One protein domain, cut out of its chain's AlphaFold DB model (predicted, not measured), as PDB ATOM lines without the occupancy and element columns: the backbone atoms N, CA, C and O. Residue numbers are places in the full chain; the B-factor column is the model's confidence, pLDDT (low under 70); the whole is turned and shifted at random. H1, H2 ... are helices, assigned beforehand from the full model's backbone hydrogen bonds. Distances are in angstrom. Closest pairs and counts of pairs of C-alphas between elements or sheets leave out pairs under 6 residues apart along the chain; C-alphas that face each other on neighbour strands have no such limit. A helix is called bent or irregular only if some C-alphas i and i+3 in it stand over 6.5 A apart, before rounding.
ATOM      1  N   ASP A   3     226.577 187.164 233.639       63.56
ATOM      2  CA  ASP A   3     225.777 187.866 232.625       63.56
ATOM      3  C   ASP A   3     224.738 186.962 231.938       63.56
ATOM      4  O   ASP A   3     223.722 187.443 231.444       63.56
ATOM      5  N   TRP A   4     224.932 185.639 231.980       60.16
ATOM      6  CA  TRP A   4     224.053 184.680 231.306       60.16
ATOM      7  C   TRP A   4     222.643 184.631 231.913       60.16
ATOM      8  O   TRP A   4     221.659 184.531 231.190       60.16
ATOM      9  N   PHE A   5     222.516 184.803 233.232       56.84
ATOM     10  CA  PHE A   5     221.210 184.850 233.903       56.84
ATOM     11  C   PHE A   5     220.420 186.119 233.581       56.84
ATOM     12  O   PHE A   5     219.194 186.071 233.501       56.84
ATOM     13  N   ALA A   6     221.106 187.248 233.387       59.91
ATOM     14  CA  ALA A   6     220.454 188.479 232.960       59.91
ATOM     15  C   ALA A   6     219.892 188.318 231.540       59.91
ATOM     16  O   ALA A   6     218.746 188.685 231.292       59.91
ATOM     17  N   ILE A   7     220.664 187.692 230.646       68.94
ATOM     18  CA  ILE A   7     220.228 187.368 229.282       68.94
ATOM     19  C   ILE A   7     219.024 186.419 229.316       68.94
ATOM     20  O   ILE A   7     218.042 186.667 228.625       68.94
ATOM     21  N   LEU A   8     219.052 185.389 230.165       65.56
ATOM     22  CA  LEU A   8     217.968 184.410 230.277       65.56
ATOM     23  C   LEU A   8     216.682 185.025 230.849       65.56
ATOM     24  O   LEU A   8     215.596 184.731 230.364       65.56
ATOM     25  N   ALA A   9     216.792 185.934 231.822       66.75
ATOM     26  CA  ALA A   9     215.644 186.669 232.353       66.75
ATOM     27  C   ALA A   9     215.016 187.599 231.304       66.75
ATOM     28  O   ALA A   9     213.794 187.636 231.172       66.75
ATOM     29  N   VAL A  10     215.840 188.322 230.536       70.31
ATOM     30  CA  VAL A  10     215.359 189.168 229.433       70.31
ATOM     31  C   VAL A  10     214.718 188.310 228.344       70.31
ATOM     32  O   VAL A  10     213.617 188.625 227.903       70.31
ATOM     33  N   ALA A  11     215.347 187.195 227.965       69.88
ATOM     34  CA  ALA A  11     214.803 186.257 226.989       69.88
ATOM     35  C   ALA A  11     213.447 185.695 227.438       69.88
ATOM     36  O   ALA A  11     212.511 185.666 226.646       69.88
ATOM     37  N   LEU A  12     213.301 185.333 228.716       67.69
ATOM     38  CA  LEU A  12     212.034 184.839 229.255       67.69
ATOM     39  C   LEU A  12     210.930 185.906 229.187       67.69
ATOM     40  O   LEU A  12     209.810 185.602 228.791       67.69
ATOM     41  N   VAL A  13     211.249 187.164 229.517       74.25
ATOM     42  CA  VAL A  13     210.302 188.289 229.397       74.25
ATOM     43  C   VAL A  13     209.876 188.499 227.943       74.25
ATOM     44  O   VAL A  13     208.693 188.714 227.683       74.25
ATOM     45  N   VAL A  14     210.813 188.400 226.997       73.94
ATOM     46  CA  VAL A  14     210.529 188.534 225.561       73.94
ATOM     47  C   VAL A  14     209.652 187.383 225.060       73.94
ATOM     48  O   VAL A  14     208.659 187.646 224.392       73.94
ATOM     49  N   VAL A  15     209.960 186.135 225.428       76.12
ATOM     50  CA  VAL A  15     209.190 184.941 225.028       76.12
ATOM     51  C   VAL A  15     207.775 184.957 225.610       76.12
ATOM     52  O   VAL A  15     206.808 184.652 224.919       76.12
ATOM     53  N   ILE A  16     207.621 185.353 226.875       71.19
ATOM     54  CA  ILE A  16     206.297 185.455 227.506       71.19
ATOM     55  C   ILE A  16     205.505 186.623 226.902       71.19
ATOM     56  O   ILE A  16     204.297 186.514 226.702       71.19
ATOM     57  N   GLY A  17     206.178 187.727 226.568       72.12
ATOM     58  CA  GLY A  17     205.558 188.878 225.912       72.12
ATOM     59  C   GLY A  17     205.099 188.611 224.491       72.12
ATOM     60  O   GLY A  17     204.040 189.106 224.105       72.12
ATOM     61  N   SER A  18     205.846 187.809 223.734       72.00
ATOM     62  CA  SER A  18     205.442 187.416 222.387       72.00
ATOM     63  C   SER A  18     204.300 186.399 222.400       72.00
ATOM     64  O   SER A  18     203.419 186.490 221.551       72.00
ATOM     65  N   ALA A  19     204.269 185.474 223.367       77.50
ATOM     66  CA  ALA A  19     203.244 184.431 223.433       77.50
ATOM     67  C   ALA A  19     201.904 184.911 224.020       77.50
ATOM     68  O   ALA A  19     200.844 184.542 223.525       77.50
ATOM     69  N   ALA A  20     201.937 185.724 225.080       72.50
ATOM     70  CA  ALA A  20     200.741 186.092 225.846       72.50
ATOM     71  C   ALA A  20     200.273 187.542 225.612       72.50
ATOM     72  O   ALA A  20     199.295 187.995 226.213       72.50
ATOM     73  N   GLY A  21     200.974 188.292 224.758       83.19
ATOM     74  CA  GLY A  21     200.697 189.700 224.492       83.19
ATOM     75  C   GLY A  21     201.008 190.627 225.675       83.19
ATOM     76  O   GLY A  21     201.646 190.253 226.666       83.19
ATOM     77  N   LEU A  22     200.553 191.881 225.566       78.25
ATOM     78  CA  LEU A  22     200.841 192.946 226.540       78.25
ATOM     79  C   LEU A  22     200.283 192.633 227.943       78.25
ATOM     80  O   LEU A  22     200.902 192.941 228.962       78.25
ATOM     81  N   SER A  23     199.105 192.009 228.001       71.25
ATOM     82  CA  SER A  23     198.458 191.626 229.259       71.25
ATOM     83  C   SER A  23     199.249 190.535 229.985       71.25
ATOM     84  O   SER A  23     199.487 190.657 231.188       71.25
ATOM     85  N   GLY A  24     199.731 189.519 229.266       72.19
ATOM     86  CA  GLY A  24     200.555 188.458 229.843       72.19
ATOM     87  C   GLY A  24     201.907 188.955 230.351       72.19
ATOM     88  O   GLY A  24     202.342 188.565 231.436       72.19
ATOM     89  N   THR A  25     202.539 189.891 229.636       76.56
ATOM     90  CA  THR A  25     203.791 190.517 230.100       76.56
ATOM     91  C   THR A  25     203.599 191.314 231.379       76.56
ATOM     92  O   THR A  25     204.407 191.180 232.296       76.56
ATOM     93  N   LEU A  26     202.526 192.105 231.478       73.56
ATOM     94  CA  LEU A  26     202.198 192.860 232.691       73.56
ATOM     95  C   LEU A  26     202.023 191.942 233.902       73.56
ATOM     96  O   LEU A  26     202.541 192.231 234.982       73.56
ATOM     97  N   ILE A  27     201.332 190.821 233.714       73.56
ATOM     98  CA  ILE A  27     201.048 189.871 234.790       73.56
ATOM     99  C   ILE A  27     202.312 189.115 235.190       73.56
ATOM    100  O   ILE A  27     202.591 188.980 236.384       73.56
ATOM    101  N   PHE A  28     203.127 188.696 234.223       74.00
ATOM    102  CA  PHE A  28     204.427 188.091 234.494       74.00
ATOM    103  C   PHE A  28     205.338 189.043 235.275       74.00
ATOM    104  O   PHE A  28     205.898 188.664 236.305       74.00
ATOM    105  N   LEU A  29     205.433 190.302 234.835       74.69
ATOM    106  CA  LEU A  29     206.252 191.319 235.489       74.69
ATOM    107  C   LEU A  29     205.775 191.569 236.922       74.69
ATOM    108  O   LEU A  29     206.593 191.628 237.841       74.69
ATOM    109  N   LEU A  30     204.458 191.658 237.127       75.25
ATOM    110  CA  LEU A  30     203.854 191.834 238.445       75.25
ATOM    111  C   LEU A  30     204.157 190.640 239.362       75.25
ATOM    112  O   LEU A  30     204.574 190.827 240.503       75.25
ATOM    113  N   THR A  31     204.010 189.419 238.850       73.81
ATOM    114  CA  THR A  31     204.241 188.175 239.602       73.81
ATOM    115  C   THR A  31     205.710 188.029 239.975       73.81
ATOM    116  O   THR A  31     206.039 187.727 241.123       73.81
ATOM    117  N   PHE A  32     206.607 188.333 239.037       72.81
ATOM    118  CA  PHE A  32     208.042 188.369 239.271       72.81
ATOM    119  C   PHE A  32     208.410 189.407 240.339       72.81
ATOM    120  O   PHE A  32     209.172 189.100 241.260       72.81
ATOM    121  N   LEU A  33     207.829 190.610 240.276       74.00
ATOM    122  CA  LEU A  33     208.065 191.670 241.260       74.00
ATOM    123  C   LEU A  33     207.577 191.265 242.662       74.00
ATOM    124  O   LEU A  33     208.282 191.492 243.646       74.00
ATOM    125  N   ILE A  34     206.408 190.620 242.755       71.31
ATOM    126  CA  ILE A  34     205.839 190.117 244.015       71.31
ATOM    127  C   ILE A  34     206.694 188.981 244.588       71.31
ATOM    128  O   ILE A  34     207.072 189.035 245.761       71.31
ATOM    129  N   ALA A  35     207.042 187.975 243.781       70.50
ATOM    130  CA  ALA A  35     207.874 186.848 244.206       70.50
ATOM    131  C   ALA A  35     209.246 187.329 244.702       70.50
ATOM    132  O   ALA A  35     209.723 186.917 245.765       70.50
ATOM    133  N   ARG A  36     209.844 188.280 243.977       68.06
ATOM    134  CA  ARG A  36     211.079 188.961 244.369       68.06
ATOM    135  C   ARG A  36     210.920 189.683 245.705       68.06
ATOM    136  O   ARG A  36     211.762 189.520 246.590       68.06
ATOM    137  N   TYR A  37     209.863 190.478 245.852       69.12
ATOM    138  CA  TYR A  37     209.591 191.232 247.071       69.12
ATOM    139  C   TYR A  37     209.453 190.303 248.282       69.12
ATOM    140  O   TYR A  37     210.078 190.552 249.311       69.12
ATOM    141  N   LEU A  38     208.722 189.196 248.144       68.94
ATOM    142  CA  LEU A  38     208.575 188.188 249.198       68.94
ATOM    143  C   LEU A  38     209.915 187.556 249.587       68.94
ATOM    144  O   LEU A  38     210.171 187.364 250.778       68.94
ATOM    145  N   LEU A  39     210.790 187.283 248.614       64.94
ATOM    146  CA  LEU A  39     212.108 186.710 248.879       64.94
ATOM    147  C   LEU A  39     213.016 187.686 249.642       64.94
ATOM    148  O   LEU A  39     213.600 187.329 250.662       64.94
ATOM    149  N   VAL A  40     213.083 188.945 249.199       64.62
ATOM    150  CA  VAL A  40     213.873 189.990 249.879       64.62
ATOM    151  C   VAL A  40     213.322 190.251 251.281       64.62
ATOM    152  O   VAL A  40     214.070 190.403 252.248       64.62
ATOM    153  N   ALA A  41     212.000 190.268 251.416       65.12
ATOM    154  CA  ALA A  41     211.349 190.532 252.684       65.12
ATOM    155  C   ALA A  41     211.450 189.363 253.680       65.12
ATOM    156  O   ALA A  41     211.274 189.585 254.884       65.12
ATOM    157  N   ARG A  42     211.754 188.145 253.205       66.31
ATOM    158  CA  ARG A  42     212.112 186.990 254.040       66.31
ATOM    159  C   ARG A  42     213.508 187.143 254.646       66.31
ATOM    160  O   ARG A  42     213.664 186.847 255.827       66.31
ATOM    161  N   ASP A  43     214.477 187.629 253.875       67.25
ATOM    162  CA  ASP A  43     215.876 187.709 254.318       67.25
ATOM    163  C   ASP A  43     216.151 188.927 255.212       67.25
ATOM    164  O   ASP A  43     216.819 188.812 256.237       67.25
ATOM    165  N   ILE A  44     215.623 190.100 254.847       68.81
ATOM    166  CA  ILE A  44     215.953 191.383 255.505       68.81
ATOM    167  C   ILE A  44     214.806 191.865 256.419       68.81
ATOM    168  O   ILE A  44     214.946 192.804 257.200       68.81
ATOM    169  N   GLY A  45     213.639 191.219 256.341       70.88
ATOM    170  CA  GLY A  45     212.415 191.676 256.991       70.88
ATOM    171  C   GLY A  45     211.704 192.788 256.204       70.88
ATOM    172  O   GLY A  45     212.315 193.686 255.624       70.88
ATOM    173  N   PHE A  46     210.367 192.748 256.213       65.44
ATOM    174  CA  PHE A  46     209.486 193.635 255.431       65.44
ATOM    175  C   PHE A  46     209.791 195.134 255.595       65.44
ATOM    176  O   PHE A  46     209.789 195.884 254.623       65.44
ATOM    177  N   ALA A  47     210.083 195.580 256.819       66.62
ATOM    178  CA  ALA A  47     210.283 196.999 257.110       66.62
ATOM    179  C   ALA A  47     211.581 197.564 256.507       66.62
ATOM    180  O   ALA A  47     211.644 198.743 256.163       66.62
ATOM    181  N   GLN A  48     212.618 196.735 256.386       68.25
ATOM    182  CA  GLN A  48     213.926 197.162 255.901       68.25
ATOM    183  C   GLN A  48     213.996 197.079 254.370       68.25
ATOM    184  O   GLN A  48     214.534 197.989 253.741       68.25
ATOM    185  N   ALA A  49     213.344 196.070 253.781       66.25
ATOM    186  CA  ALA A  49     213.145 195.956 252.336       66.25
ATOM    187  C   ALA A  49     212.349 197.144 251.769       66.25
ATOM    188  O   ALA A  49     212.765 197.753 250.785       66.25
ATOM    189  N   TRP A  50     211.252 197.532 252.431       68.44
ATOM    190  CA  TRP A  50     210.449 198.678 251.997       68.44
ATOM    191  C   TRP A  50     211.222 199.994 252.080       68.44
ATOM    192  O   TRP A  50     211.194 200.779 251.141       68.44
ATOM    193  N   ARG A  51     211.985 200.212 253.160       70.44
ATOM    194  CA  ARG A  51     212.838 201.402 253.280       70.44
ATOM    195  C   ARG A  51     213.902 201.449 252.188       70.44
ATOM    196  O   ARG A  51     214.109 202.515 251.626       70.44
ATOM    197  N   GLN A  52     214.548 200.334 251.847       66.06
ATOM    198  CA  GLN A  52     215.515 200.321 250.741       66.06
ATOM    199  C   GLN A  52     214.862 200.625 249.390       66.06
ATOM    200  O   GLN A  52     215.449 201.347 248.588       66.06
ATOM    201  N   LEU A  53     213.641 200.137 249.165       66.94
ATOM    202  CA  LEU A  53     212.886 200.430 247.949       66.94
ATOM    203  C   LEU A  53     212.405 201.893 247.898       66.94
ATOM    204  O   LEU A  53     212.333 202.470 246.818       66.94
ATOM    205  N   SER A  54     212.101 202.502 249.049       66.56
ATOM    206  CA  SER A  54     211.463 203.821 249.122       66.56
ATOM    207  C   SER A  54     212.403 205.002 249.395       66.56
ATOM    208  O   SER A  54     211.958 206.138 249.276       66.56
ATOM    209  N   SER A  55     213.650 204.785 249.834       58.03
ATOM    210  CA  SER A  55     214.511 205.872 250.359       58.03
ATOM    211  C   SER A  55     215.821 206.126 249.605       58.03
ATOM    212  O   SER A  55     216.603 206.982 250.014       58.03
ATOM    213  N   GLY A  56     216.072 205.440 248.488       60.22
ATOM    214  CA  GLY A  56     217.259 205.696 247.668       60.22
ATOM    215  C   GLY A  56     217.024 206.770 246.595       60.22
ATOM    216  O   GLY A  56     216.037 206.659 245.867       60.22
ATOM    217  N   PRO A  57     217.925 207.762 246.408       63.12
ATOM    218  CA  PRO A  57     217.941 208.557 245.179       63.12
ATOM    219  C   PRO A  57     218.068 207.608 243.976       63.12
ATOM    220  O   PRO A  57     218.860 206.663 244.022       63.12
ATOM    221  N   GLN A  58     217.278 207.839 242.919       69.25
ATOM    222  CA  GLN A  58     217.129 206.942 241.754       69.25
ATOM    223  C   GLN A  58     218.460 206.444 241.158       69.25
ATOM    224  O   GLN A  58     218.514 205.345 240.613       69.25
ATOM    225  N   SER A  59     219.555 207.194 241.306       73.06
ATOM    226  CA  SER A  59     220.893 206.803 240.846       73.06
ATOM    227  C   SER A  59     221.441 205.529 241.507       73.06
ATOM    228  O   SER A  59     222.200 204.793 240.878       73.06
ATOM    229  N   ASN A  60     221.018 205.208 242.732       70.62
ATOM    230  CA  ASN A  60     221.447 204.000 243.442       70.62
ATOM    231  C   ASN A  60     220.541 202.790 243.171       70.62
ATOM    232  O   ASN A  60     220.897 201.669 243.537       70.62
ATOM    233  N   PHE A  61     219.401 202.983 242.498       74.12
ATOM    234  CA  PHE A  61     218.462 201.905 242.186       74.12
ATOM    235  C   PHE A  61     219.097 200.840 241.288       74.12
ATOM    236  O   PHE A  61     218.983 199.651 241.570       74.12
ATOM    237  N   LEU A  62     219.846 201.254 240.260       75.00
ATOM    238  CA  LEU A  62     220.559 200.333 239.369       75.00
ATOM    239  C   LEU A  62     221.655 199.544 240.097       75.00
ATOM    240  O   LEU A  62     221.897 198.382 239.779       75.00
ATOM    241  N   HIS A  63     222.307 200.150 241.091       74.31
ATOM    242  CA  HIS A  63     223.302 199.462 241.915       74.31
ATOM    243  C   HIS A  63     222.642 198.466 242.876       74.31
ATOM    244  O   HIS A  63     223.122 197.343 243.022       74.31
ATOM    245  N   GLY A  64     221.495 198.843 243.448       70.50
ATOM    246  CA  GLY A  64     220.622 197.939 244.192       70.50
ATOM    247  C   GLY A  64     220.174 196.761 243.332       70.50
ATOM    248  O   GLY A  64     220.342 195.622 243.751       70.50
ATOM    249  N   LEU A  65     219.715 197.012 242.101       63.53
ATOM    250  CA  LEU A  65     219.365 195.984 241.114       63.53
ATOM    251  C   LEU A  65     220.553 195.067 240.798       63.53
ATOM    252  O   LEU A  65     220.397 193.852 240.782       63.53
ATOM    253  N   LYS A  66     221.761 195.602 240.609       70.31
ATOM    254  CA  LYS A  66     222.950 194.764 240.387       70.31
ATOM    255  C   LYS A  66     223.283 193.884 241.593       70.31
ATOM    256  O   LYS A  66     223.566 192.705 241.406       70.31
ATOM    257  N   ALA A  67     223.197 194.413 242.814       71.06
ATOM    258  CA  ALA A  67     223.371 193.621 244.035       71.06
ATOM    259  C   ALA A  67     222.283 192.538 244.171       71.06
ATOM    260  O   ALA A  67     222.545 191.413 244.581       71.06
ATOM    261  N   ILE A  68     221.072 192.865 243.732       58.81
ATOM    262  CA  ILE A  68     219.916 191.976 243.601       58.81
ATOM    263  C   ILE A  68     220.196 190.843 242.595       58.81
ATOM    264  O   ILE A  68     219.780 189.708 242.837       58.81
ATOM    265  N   PHE A  69     220.917 191.094 241.501       63.38
ATOM    266  CA  PHE A  69     221.300 190.050 240.544       63.38
ATOM    267  C   PHE A  69     222.573 189.273 240.922       63.38
ATOM    268  O   PHE A  69     222.889 188.269 240.289       63.38
ATOM    269  N   ALA A  70     223.297 189.700 241.959       74.12
ATOM    270  CA  ALA A  70     224.540 189.050 242.368       74.12
ATOM    271  C   ALA A  70     224.317 187.677 243.031       74.12
ATOM    272  O   ALA A  70     225.209 186.830 242.982       74.12
ATOM    273  N   ASP A  71     223.137 187.449 243.617       75.56
ATOM    274  CA  ASP A  71     222.779 186.217 244.329       75.56
ATOM    275  C   ASP A  71     222.106 185.211 243.369       75.56
ATOM    276  O   ASP A  71     220.880 185.050 243.322       75.56
ATOM    277  N   ALA A  72     222.929 184.591 242.516       64.12
ATOM    278  CA  ALA A  72     222.491 183.725 241.415       64.12
ATOM    279  C   ALA A  72     221.714 182.482 241.887       64.12
ATOM    280  O   ALA A  72     220.777 182.041 241.223       64.12
ATOM    281  N   GLU A  73     222.051 181.950 243.061       75.12
ATOM    282  CA  GLU A  73     221.395 180.760 243.610       75.12
ATOM    283  C   GLU A  73     219.932 181.042 243.993       75.12
ATOM    284  O   GLU A  73     219.039 180.207 243.825       75.12
ATOM    285  N   LYS A  74     219.660 182.264 244.461       62.62
ATOM    286  CA  LYS A  74     218.305 182.726 244.775       62.62
ATOM    287  C   LYS A  74     217.521 183.093 243.524       62.62
ATOM    288  O   LYS A  74     216.319 182.836 243.469       62.62
ATOM    289  N   LEU A  75     218.190 183.652 242.517       66.19
ATOM    290  CA  LEU A  75     217.584 183.932 241.215       66.19
ATOM    291  C   LEU A  75     217.062 182.668 240.545       66.19
ATOM    292  O   LEU A  75     215.939 182.697 240.058       66.19
ATOM    293  N   GLY A  76     217.829 181.573 240.568       71.25
ATOM    294  CA  GLY A  76     217.388 180.294 240.009       71.25
ATOM    295  C   GLY A  76     216.082 179.812 240.642       71.25
ATOM    296  O   GLY A  76     215.120 179.551 239.929       71.25
ATOM    297  N   LYS A  77     216.005 179.815 241.981       72.81
ATOM    298  CA  LYS A  77     214.809 179.392 242.735       72.81
ATOM    299  C   LYS A  77     213.596 180.285 242.452       72.81
ATOM    300  O   LYS A  77     212.485 179.788 242.281       72.81
ATOM    301  N   VAL A  78     213.798 181.602 242.380       66.19
ATOM    302  CA  VAL A  78     212.717 182.544 242.045       66.19
ATOM    303  C   VAL A  78     212.273 182.379 240.600       66.19
ATOM    304  O   VAL A  78     211.072 182.383 240.346       66.19
ATOM    305  N   ALA A  79     213.212 182.210 239.670       67.38
ATOM    306  CA  ALA A  79     212.911 182.001 238.263       67.38
ATOM    307  C   ALA A  79     212.092 180.722 238.080       67.38
ATOM    308  O   ALA A  79     211.027 180.794 237.489       67.38
ATOM    309  N   THR A  80     212.490 179.596 238.682       70.19
ATOM    310  CA  THR A  80     211.715 178.346 238.602       70.19
ATOM    311  C   THR A  80     210.313 178.481 239.182       70.19
ATOM    312  O   THR A  80     209.363 177.985 238.585       70.19
ATOM    313  N   VAL A  81     210.151 179.183 240.310       70.31
ATOM    314  CA  VAL A  81     208.819 179.416 240.893       70.31
ATOM    315  C   VAL A  81     207.989 180.320 239.982       70.31
ATOM    316  O   VAL A  81     206.827 180.022 239.732       70.31
ATOM    317  N   ALA A  82     208.571 181.392 239.444       68.81
ATOM    318  CA  ALA A  82     207.885 182.286 238.515       68.81
ATOM    319  C   ALA A  82     207.467 181.557 237.231       68.81
ATOM    320  O   ALA A  82     206.327 181.702 236.797       68.81
ATOM    321  N   THR A  83     208.346 180.737 236.654       68.00
ATOM    322  CA  THR A  83     208.045 179.919 235.475       68.00
ATOM    323  C   THR A  83     206.972 178.881 235.775       68.00
ATOM    324  O   THR A  83     206.029 178.773 235.001       68.00
ATOM    325  N   ALA A  84     207.042 178.174 236.908       67.38
ATOM    326  CA  ALA A  84     206.021 177.201 237.300       67.38
ATOM    327  C   ALA A  84     204.653 177.864 237.511       67.38
ATOM    328  O   ALA A  84     203.640 177.351 237.047       67.38
ATOM    329  N   VAL A  85     204.625 179.038 238.151       68.00
ATOM    330  CA  VAL A  85     203.390 179.814 238.333       68.00
ATOM    331  C   VAL A  85     202.843 180.282 236.987       68.00
ATOM    332  O   VAL A  85     201.647 180.168 236.764       68.00
ATOM    333  N   THR A  86     203.699 180.750 236.078       66.00
ATOM    334  CA  THR A  86     203.288 181.214 234.740       66.00
ATOM    335  C   THR A  86     202.778 180.058 233.878       66.00
ATOM    336  O   THR A  86     201.778 180.206 233.183       66.00
ATOM    337  N   ALA A  87     203.419 178.891 233.961       69.31
ATOM    338  CA  ALA A  87     202.983 177.675 233.284       69.31
ATOM    339  C   ALA A  87     201.628 177.195 233.820       69.31
ATOM    340  O   ALA A  87     200.727 176.926 233.034       69.31
ATOM    341  N   ALA A  88     201.442 177.171 235.146       67.06
ATOM    342  CA  ALA A  88     200.143 176.864 235.742       67.06
ATOM    343  C   ALA A  88     199.067 177.861 235.279       67.06
ATOM    344  O   ALA A  88     197.947 177.472 234.971       67.06
ATOM    345  N   TRP A  89     199.426 179.139 235.165       69.19
ATOM    346  CA  TRP A  89     198.528 180.196 234.706       69.19
ATOM    347  C   TRP A  89     198.078 180.028 233.249       69.19
ATOM    348  O   TRP A  89     196.945 180.359 232.930       69.19
ATOM    349  N   LEU A  90     198.941 179.493 232.379       70.94
ATOM    350  CA  LEU A  90     198.619 179.209 230.975       70.94
ATOM    351  C   LEU A  90     197.674 178.015 230.806       70.94
ATOM    352  O   LEU A  90     196.958 177.943 229.813       70.94
ATOM    353  N   VAL A  91     197.678 177.084 231.761       80.19
ATOM    354  CA  VAL A  91     196.788 175.914 231.751       80.19
ATOM    355  C   VAL A  91     195.413 176.255 232.333       80.19
ATOM    356  O   VAL A  91     194.425 175.606 231.997       80.19
ATOM    357  N   LEU A  92     195.325 177.273 233.196       75.12
ATOM    358  CA  LEU A  92     194.072 177.639 233.843       75.12
ATOM    359  C   LEU A  92     193.203 178.555 232.959       75.12
ATOM    360  O   LEU A  92     193.707 179.507 232.359       75.12
ATOM    361  N   PRO A  93     191.875 178.346 232.946       80.50
ATOM    362  CA  PRO A  93     190.933 179.298 232.373       80.50
ATOM    363  C   PRO A  93     191.126 180.699 232.972       80.50
ATOM    364  O   PRO A  93     191.315 180.855 234.180       80.50
ATOM    365  N   LEU A  94     190.989 181.739 232.141       75.56
ATOM    366  CA  LEU A  94     191.104 183.152 232.550       75.56
ATOM    367  C   LEU A  94     190.226 183.519 233.761       75.56
ATOM    368  O   LEU A  94     190.585 184.406 234.535       75.56
ATOM    369  N   ALA A  95     189.090 182.842 233.947       74.56
ATOM    370  CA  ALA A  95     188.220 183.040 235.104       74.56
ATOM    371  C   ALA A  95     188.872 182.562 236.416       74.56
ATOM    372  O   ALA A  95     188.883 183.298 237.406       74.56
ATOM    373  N   ASP A  96     189.483 181.377 236.412       75.94
ATOM    374  CA  ASP A  96     190.103 180.777 237.600       75.94
ATOM    375  C   ASP A  96     191.358 181.536 238.020       75.94
ATOM    376  O   ASP A  96     191.632 181.753 239.201       75.94
ATOM    377  N   VAL A  97     192.077 182.039 237.030       70.69
ATOM    378  CA  VAL A  97     193.207 182.946 237.174       70.69
ATOM    379  C   VAL A  97     192.881 184.172 238.045       70.69
ATOM    380  O   VAL A  97     193.654 184.520 238.946       70.69
ATOM    381  N   VAL A  98     191.742 184.832 237.804       75.94
ATOM    382  CA  VAL A  98     191.336 186.031 238.558       75.94
ATOM    383  C   VAL A  98     190.991 185.655 239.997       75.94
ATOM    384  O   VAL A  98     191.343 186.381 240.929       75.94
ATOM    385  N   ILE A  99     190.362 184.494 240.188       73.44
ATOM    386  CA  ILE A  99     190.001 183.966 241.507       73.44
ATOM    387  C   ILE A  99     191.264 183.655 242.319       73.44
ATOM    388  O   ILE A  99     191.387 184.107 243.459       73.44
ATOM    389  N   VAL A 100     192.241 182.960 241.732       74.88
ATOM    390  CA  VAL A 100     193.517 182.644 242.394       74.88
ATOM    391  C   VAL A 100     194.278 183.921 242.757       74.88
ATOM    392  O   VAL A 100     194.789 184.034 243.873       74.88
ATOM    393  N   LEU A 101     194.306 184.917 241.865       73.44
ATOM    394  CA  LEU A 101     194.943 186.207 242.138       73.44
ATOM    395  C   LEU A 101     194.252 186.951 243.294       73.44
ATOM    396  O   LEU A 101     194.927 187.489 244.177       73.44
ATOM    397  N   ALA A 102     192.918 186.952 243.324       71.25
ATOM    398  CA  ALA A 102     192.139 187.560 244.398       71.25
ATOM    399  C   ALA A 102     192.384 186.861 245.744       71.25
ATOM    400  O   ALA A 102     192.589 187.534 246.759       71.25
ATOM    401  N   ILE A 103     192.443 185.525 245.756       78.19
ATOM    402  CA  ILE A 103     192.761 184.731 246.952       78.19
ATOM    403  C   ILE A 103     194.187 185.025 247.426       78.19
ATOM    404  O   ILE A 103     194.397 185.244 248.619       78.19
ATOM    405  N   ALA A 104     195.166 185.093 246.520       75.62
ATOM    406  CA  ALA A 104     196.555 185.394 246.860       75.62
ATOM    407  C   ALA A 104     196.726 186.811 247.436       75.62
ATOM    408  O   ALA A 104     197.467 187.007 248.407       75.62
ATOM    409  N   LEU A 105     196.015 187.801 246.885       74.19
ATOM    410  CA  LEU A 105     195.964 189.164 247.424       74.19
ATOM    411  C   LEU A 105     195.328 189.186 248.813       74.19
ATOM    412  O   LEU A 105     195.899 189.762 249.743       74.19
ATOM    413  N   LEU A 106     194.181 188.524 248.974       83.62
ATOM    414  CA  LEU A 106     193.482 188.445 250.251       83.62
ATOM    415  C   LEU A 106     194.355 187.768 251.317       83.62
ATOM    416  O   LEU A 106     194.500 188.296 252.422       83.62
ATOM    417  N   TRP A 107     195.006 186.658 250.965       86.12
ATOM    418  CA  TRP A 107     195.956 185.956 251.825       86.12
ATOM    419  C   TRP A 107     197.138 186.847 252.208       86.12
ATOM    420  O   TRP A 107     197.486 186.944 253.382       86.12
ATOM    421  N   SER A 108     197.715 187.569 251.247       69.44
ATOM    422  CA  SER A 108     198.828 188.489 251.504       69.44
ATOM    423  C   SER A 108     198.438 189.591 252.491       69.44
ATOM    424  O   SER A 108     199.195 189.891 253.413       69.44
ATOM    425  N   VAL A 109     197.237 190.163 252.359       74.50
ATOM    426  CA  VAL A 109     196.716 191.168 253.301       74.50
ATOM    427  C   VAL A 109     196.528 190.576 254.700       74.50
ATOM    428  O   VAL A 109     196.861 191.231 255.694       74.50
ATOM    429  N   VAL A 110     196.037 189.337 254.794       79.00
ATOM    430  CA  VAL A 110     195.928 188.612 256.069       79.00
ATOM    431  C   VAL A 110     197.310 188.400 256.687       79.00
ATOM    432  O   VAL A 110     197.493 188.670 257.875       79.00
ATOM    433  N   GLU A 111     198.303 188.010 255.892       77.19
ATOM    434  CA  GLU A 111     199.667 187.759 256.360       77.19
ATOM    435  C   GLU A 111     200.390 189.046 256.795       77.19
ATOM    436  O   GLU A 111     201.190 189.027 257.734       77.19
ATOM    437  N   LEU A 112     200.073 190.188 256.172       68.19
ATOM    438  CA  LEU A 112     200.525 191.507 256.628       68.19
ATOM    439  C   LEU A 112     199.877 191.913 257.957       68.19
ATOM    440  O   LEU A 112     200.535 192.540 258.790       68.19
ATOM    441  N   LYS A 113     198.597 191.578 258.159       73.12
ATOM    442  CA  LYS A 113     197.866 191.897 259.394       73.12
ATOM    443  C   LYS A 113     198.179 190.954 260.545       73.12
ATOM    444  O   LYS A 113     197.942 191.327 261.696       73.12
ATOM    445  N   ARG A 114     198.704 189.756 260.278       72.06
ATOM    446  CA  ARG A 114     199.158 188.863 261.344       72.06
ATOM    447  C   ARG A 114     200.267 189.580 262.114       72.06
ATOM    448  O   ARG A 114     201.310 189.875 261.529       72.06
TER     449      ARG A 114
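What this domain is: This is residues 3 to 114 of the 324 residues of an uncharacterized protein of Rhodopseudomonas rhenobacensis (UniProt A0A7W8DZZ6). Two helical V shapes cross each other: one is the bent first helix, whose arms H1a and H1b fold back on each other, and the other is H4 with H5, with H4 packing across H1b, the arm in the middle. The short helices H2 and H3 lead from the end of H1b round to the start of H4, and residues 102 to 111 of H5 stick out from the rest. The packing is loose, with few contacts between helices. The 112 printed residues hold five named helices, H1 to H5 in order along the chain, and no named strand; the class is all helix. The whole is compact, with a radius of gyration of the C-alphas of 15.2 A and spans of 40 by 39 by 25 A.

Where its parts are: H1, residues 3 to 43, was assigned as one helix by its hydrogen bonds but is bent: C-alphas 19 and 22 are 9.4 A apart. Its arm H1a, residues 3 to 19, begins with C-alpha 3 at (225.777, 187.866, 232.625) and is 24.6 A long; H1b, residues 22 to 43, is 32.0 A long. H2, residues 46 to 55, measures 14.2 A and H3, residues 58 to 70, 19.4 A. H3 is only just irregular, with C-alphas 59 and 62 6.6 A apart. H4, residues 72 to 91, is 28.5 A long from C-alpha 72 at (222.491, 183.725, 241.415). H5, residues 94 to 113, is 29.0 A long and ends with C-alpha 113 at (197.866, 191.897, 259.394).

How they stand to each other: H1a and H1b touch, closest at the C-alphas of Gly 17 and Thr 25, 4.8 A apart, and run opposite ways at a steep tilt of 39 degrees. H1b touches H2 with residues 37 to 41 alone, closest at the C-alphas of Ala 41 and Ala 49, 5.7 A apart, at a steep tilt of 62 degrees. H2 and H3 are near each other, 8.2 A at their closest C-alphas. H4 touches H1b, closest at the C-alphas of Phe 32 and Ala 82, 6.1 A apart, opposite ways at a steep tilt of 41 degrees. H4 and H5 are close but not clearly touching, with the closest C-alphas, those of Trp 89 and Val 97, 6.5 A apart. H5 and H1b are apart. Every O i to N i+4 pair is within hydrogen-bond range in H1a, H1b, H2 and H5, against 7 of 9 in H3 and 15 of 16 in H4.

The domain as a whole: The two C-alphas farthest apart, those of Pro 57 and Pro 93, are 41.8 A apart. The printed part has no cut, and its four links are tight. The mean pLDDT of the printed part is 70.6; 48 residues are under 70, among them residues 36 to 44, 52 to 58 and 82 to 89.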